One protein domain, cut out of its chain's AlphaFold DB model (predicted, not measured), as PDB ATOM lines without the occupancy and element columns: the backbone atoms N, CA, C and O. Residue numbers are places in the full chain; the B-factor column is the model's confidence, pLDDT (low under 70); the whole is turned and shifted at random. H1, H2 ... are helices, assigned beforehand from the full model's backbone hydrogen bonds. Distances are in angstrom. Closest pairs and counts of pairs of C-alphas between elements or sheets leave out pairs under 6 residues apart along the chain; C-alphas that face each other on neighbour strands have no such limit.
ATOM      1  N   LYS A  95     184.340 183.669 158.599       56.34
ATOM      2  CA  LYS A  95     184.708 184.209 157.298       56.34
ATOM      3  C   LYS A  95     184.906 185.704 157.512       56.34
ATOM      4  O   LYS A  95     183.923 186.411 157.691       56.34
ATOM      5  N   ASP A  96     186.148 186.169 157.478       57.41
ATOM      6  CA  ASP A  96     186.495 187.597 157.419       57.41
ATOM      7  C   ASP A  96     186.136 188.190 156.040       57.41
ATOM      8  O   ASP A  96     186.973 188.774 155.359       57.41
ATOM      9  N   ARG A  97     184.905 187.976 155.567       55.00
ATOM     10  CA  ARG A  97     184.393 188.584 154.334       55.00
ATOM     11  C   ARG A  97     183.212 189.459 154.701       55.00
ATOM     12  O   ARG A  97     182.265 188.950 155.302       55.00
ATOM     13  N   VAL A  98     183.284 190.745 154.361       62.38
ATOM     14  CA  VAL A  98     182.240 191.708 154.710       62.38
ATOM     15  C   VAL A  98     180.982 191.469 153.852       62.38
ATOM     16  O   VAL A  98     179.890 191.765 154.327       62.38
ATOM     17  N   GLN A  99     181.056 190.768 152.704       56.50
ATOM     18  CA  GLN A  99     179.879 190.339 151.919       56.50
ATOM     19  C   GLN A  99     180.033 188.971 151.210       56.50
ATOM     20  O   GLN A  99     181.128 188.526 150.858       56.50
ATOM     21  N   ALA A 100     178.908 188.287 150.948       57.97
ATOM     22  CA  ALA A 100     178.866 186.979 150.269       57.97
ATOM     23  C   ALA A 100     179.290 187.026 148.785       57.97
ATOM     24  O   ALA A 100     179.728 186.010 148.245       57.97
ATOM     25  N   VAL A 101     179.182 188.200 148.153       67.50
ATOM     26  CA  VAL A 101     179.574 188.471 146.756       67.50
ATOM     27  C   VAL A 101     181.059 188.868 146.645       67.50
ATOM     28  O   VAL A 101     181.642 188.763 145.570       67.50
ATOM     29  N   GLY A 102     181.701 189.196 147.773       62.53
ATOM     30  CA  GLY A 102     183.022 189.823 147.829       62.53
ATOM     31  C   GLY A 102     182.896 191.340 147.959       62.53
ATOM     32  O   GLY A 102     182.006 191.937 147.361       62.53
ATOM     33  N   ASP A 103     183.763 191.933 148.773       72.19
ATOM     34  CA  ASP A 103     183.817 193.384 148.971       72.19
ATOM     35  C   ASP A 103     184.498 194.029 147.756       72.19
ATOM     36  O   ASP A 103     185.388 193.421 147.147       72.19
ATOM     37  N   SER A 104     184.085 195.240 147.384       81.81
ATOM     38  CA  SER A 104     184.779 195.977 146.321       81.81
ATOM     39  C   SER A 104     186.202 196.352 146.758       81.81
ATOM     40  O   SER A 104     186.503 196.418 147.951       81.81
ATOM     41  N   ILE A 105     187.103 196.597 145.801       79.06
ATOM     42  CA  ILE A 105     188.484 197.007 146.112       79.06
ATOM     43  C   ILE A 105     188.482 198.300 146.943       79.06
ATOM     44  O   ILE A 105     189.215 198.393 147.928       79.06
ATOM     45  N   ASP A 106     187.584 199.232 146.621       79.06
ATOM     46  CA  ASP A 106     187.399 200.479 147.362       79.06
ATOM     47  C   ASP A 106     186.968 200.229 148.811       79.06
ATOM     48  O   ASP A 106     187.564 200.773 149.737       79.06
ATOM     49  N   GLU A 107     185.982 199.352 149.036       79.19
ATOM     50  CA  GLU A 107     185.523 198.977 150.381       79.19
ATOM     51  C   GLU A 107     186.627 198.295 151.195       79.19
ATOM     52  O   GLU A 107     186.780 198.559 152.389       79.19
ATOM     53  N   ILE A 108     187.424 197.433 150.560       82.75
ATOM     54  CA  ILE A 108     188.557 196.763 151.205       82.75
ATOM     55  C   ILE A 108     189.608 197.797 151.618       82.75
ATOM     56  O   ILE A 108     190.055 197.792 152.767       82.75
ATOM     57  N   ASN A 109     189.988 198.696 150.712       83.81
ATOM     58  CA  ASN A 109     191.036 199.684 150.955       83.81
ATOM     59  C   ASN A 109     190.589 200.773 151.939       83.81
ATOM     60  O   ASN A 109     191.395 201.228 152.758       83.81
ATOM     61  N   LEU A 110     189.301 201.125 151.933       79.75
ATOM     62  CA  LEU A 110     188.680 201.996 152.928       79.75
ATOM     63  C   LEU A 110     188.683 201.338 154.312       79.75
ATOM     64  O   LEU A 110     189.193 201.919 155.265       79.75
ATOM     65  N   ASN A 111     188.217 200.090 154.426       82.56
ATOM     66  CA  ASN A 111     188.195 199.356 155.698       82.56
ATOM     67  C   ASN A 111     189.597 199.105 156.277       82.56
ATOM     68  O   ASN A 111     189.758 198.925 157.486       82.56
ATOM     69  N   LYS A 112     190.622 199.072 155.423       82.69
ATOM     70  CA  LYS A 112     192.031 198.958 155.821       82.69
ATOM     71  C   LYS A 112     192.699 200.312 156.096       82.69
ATOM     72  O   LYS A 112     193.864 200.308 156.482       82.69
ATOM     73  N   ASN A 113     191.982 201.431 155.952       84.19
ATOM     74  CA  ASN A 113     192.486 202.805 156.084       84.19
ATOM     75  C   ASN A 113     193.699 203.104 155.183       84.19
ATOM     76  O   ASN A 113     194.572 203.885 155.551       84.19
ATOM     77  N   VAL A 114     193.778 202.463 154.013       84.75
ATOM     78  CA  VAL A 114     194.847 202.704 153.026       84.75
ATOM     79  C   VAL A 114     194.350 203.449 151.791       84.75
ATOM     80  O   VAL A 114     195.169 203.874 150.987       84.75
ATOM     81  N   SER A 115     193.034 203.641 151.646       84.56
ATOM     82  CA  SER A 115     192.420 204.309 150.488       84.56
ATOM     83  C   SER A 115     193.009 205.701 150.217       84.56
ATOM     84  O   SER A 115     193.304 206.015 149.070       84.56
ATOM     85  N   GLU A 116     193.299 206.493 151.257       83.06
ATOM     86  CA  GLU A 116     193.888 207.839 151.114       83.06
ATOM     87  C   GLU A 116     195.345 207.838 150.616       83.06
ATOM     88  O   GLU A 116     195.842 208.859 150.143       83.06
ATOM     89  N   LEU A 117     196.045 206.703 150.710       84.19
ATOM     90  CA  LEU A 117     197.422 206.540 150.232       84.19
ATOM     91  C   LEU A 117     197.483 206.033 148.784       84.19
ATOM     92  O   LEU A 117     198.568 205.953 148.206       84.19
ATOM     93  N   LEU A 118     196.337 205.655 148.215       86.12
ATOM     94  CA  LEU A 118     196.216 205.052 146.896       86.12
ATOM     95  C   LEU A 118     195.559 206.044 145.936       86.12
ATOM     96  O   LEU A 118     194.516 206.631 146.218       86.12
ATOM     97  N   TYR A 119     196.152 206.216 144.761       79.81
ATOM     98  CA  TYR A 119     195.525 206.966 143.685       79.81
ATOM     99  C   TYR A 119     194.284 206.223 143.196       79.81
ATOM    100  O   TYR A 119     194.340 205.016 142.973       79.81
ATOM    101  N   GLN A 120     193.168 206.947 143.076       83.62
ATOM    102  CA  GLN A 120     191.844 206.385 142.775       83.62
ATOM    103  C   GLN A 120     191.414 205.236 143.706       83.62
ATOM    104  O   GLN A 120     190.503 204.492 143.377       83.62
ATOM    105  N   GLY A 121     192.014 205.128 144.896       79.88
ATOM    106  CA  GLY A 121     191.621 204.144 145.898       79.88
ATOM    107  C   GLY A 121     192.208 202.746 145.707       79.88
ATOM    108  O   GLY A 121     192.112 201.963 146.649       79.88
ATOM    109  N   ASP A 122     192.868 202.430 144.586       83.25
ATOM    110  CA  ASP A 122     193.404 201.091 144.289       83.25
ATOM    111  C   ASP A 122     194.827 201.053 143.690       83.25
ATOM    112  O   ASP A 122     195.431 199.978 143.627       83.25
ATOM    113  N   ILE A 123     195.411 202.198 143.314       84.25
ATOM    114  CA  ILE A 123     196.721 202.257 142.646       84.25
ATOM    115  C   ILE A 123     197.793 202.883 143.545       84.25
ATOM    116  O   ILE A 123     197.678 204.019 144.000       84.25
ATOM    117  N   VAL A 124     198.913 202.180 143.733       86.19
ATOM    118  CA  VAL A 124     200.128 202.764 144.327       86.19
ATOM    119  C   VAL A 124     200.902 203.507 143.241       86.19
ATOM    120  O   VAL A 124     201.447 202.887 142.326       86.19
ATOM    121  N   LEU A 125     200.993 204.832 143.353       82.75
ATOM    122  CA  LEU A 125     201.855 205.618 142.474       82.75
ATOM    123  C   LEU A 125     203.308 205.538 142.943       82.75
ATOM    124  O   LEU A 125     203.622 205.700 144.121       82.75
ATOM    125  N   THR A 126     204.208 205.320 141.989       79.44
ATOM    126  CA  THR A 126     205.653 205.482 142.186       79.44
ATOM    127  C   THR A 126     206.107 206.749 141.469       79.44
ATOM    128  O   THR A 126     205.451 207.194 140.526       79.44
ATOM    129  N   GLN A 127     207.227 207.339 141.896       75.31
ATOM    130  CA  GLN A 127     207.698 208.631 141.370       75.31
ATOM    131  C   GLN A 127     207.820 208.654 139.833       75.31
ATOM    132  O   GLN A 127     207.442 209.639 139.210       75.31
ATOM    133  N   TYR A 128     208.231 207.539 139.220       69.31
ATOM    134  CA  TYR A 128     208.378 207.398 137.766       69.31
ATOM    135  C   TYR A 128     207.062 207.478 136.974       69.31
ATOM    136  O   TYR A 128     207.070 207.853 135.807       69.31
ATOM    137  N   VAL A 129     205.925 207.119 137.580       61.75
ATOM    138  CA  VAL A 129     204.621 207.105 136.891       61.75
ATOM    139  C   VAL A 129     204.025 208.516 136.795       61.75
ATOM    140  O   VAL A 129     203.327 208.812 135.830       61.75
ATOM    141  N   CYS A 130     204.350 209.416 137.734       58.53
ATOM    142  CA  CYS A 130     203.892 210.811 137.697       58.53
ATOM    143  C   CYS A 130     204.571 211.655 136.605       58.53
ATOM    144  O   CYS A 130     203.942 212.574 136.087       58.53
ATOM    145  N   GLU A 131     205.821 211.364 136.232       52.22
ATOM    146  CA  GLU A 131     206.553 212.160 135.230       52.22
ATOM    147  C   GLU A 131     206.009 211.995 133.804       52.22
ATOM    148  O   GLU A 131     206.070 212.929 133.012       52.22
ATOM    149  N   ILE A 132     205.427 210.839 133.477       54.25
ATOM    150  CA  ILE A 132     204.920 210.553 132.123       54.25
ATOM    151  C   ILE A 132     203.575 211.256 131.853       54.25
ATOM    152  O   ILE A 132     203.223 211.475 130.701       54.25
ATOM    153  N   GLY A 133     202.829 211.644 132.895       52.62
ATOM    154  CA  GLY A 133     201.527 212.316 132.761       52.62
ATOM    155  C   GLY A 133     201.578 213.848 132.672       52.62
ATOM    156  O   GLY A 133     200.527 214.473 132.567       52.62
ATOM    157  N   LEU A 134     202.770 214.450 132.762       52.25
ATOM    158  CA  LEU A 134     202.996 215.906 132.736       52.25
ATOM    159  C   LEU A 134     203.718 216.394 131.460       52.25
ATOM    160  O   LEU A 134     204.089 217.566 131.386       52.25
ATOM    161  N   LEU A 135     203.889 215.515 130.465       43.41
ATOM    162  CA  LEU A 135     204.381 215.803 129.108       43.41
ATOM    163  C   LEU A 135     203.255 215.612 128.086       43.41
ATOM    164  O   LEU A 135     203.206 216.421 127.133       43.41
TER     165      LEU A 135
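This is residues 95 to 135 of the 135 residues of an uncharacterized protein of Heligmosomoides polygyrus (UniProt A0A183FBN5). With little regular structure, this is a strung-out rod of chain: the short helix H2 stands free at one end, and a winding link through the middle joins it to a second short helix, H1, beyond which the stretch from residue 95 makes the other end. The printed part has 41 residues with two named helices, H1 then H2, and no named strand; the class is all helix, with 15 residues in named elements. It is only just extended, close to loose, with a radius of gyration of the C-alphas of 13.9 A and spans of 45 by 18 by 11 A.

H2, residues 127 to 134, measures 12.2 A from C-alpha 127 at (207.698, 208.631, 141.370) to C-alpha 134. H1, residues 105 to 111, measures 9.9 A, beginning at C-alpha 105 at (188.484, 197.007, 146.112).

H2 and H1 are apart. In H1 every O i to N i+4 pair is within hydrogen-bond range; in H2 0 of 4 are, and 1 of 5 O i to N i+3 pairs.

The C-alphas of Lys 95 and Leu 135, the two farthest apart, are 46.7 A apart. The printed part has no cut. The link from H1 to H2 is long, 15 residues. Residues 99 to 104 stand free, as do residues 126 to 135, of which 127 to 134 belong to H2. The model's pLDDT is under 70 at residues 95 to 102 and 128 to 135.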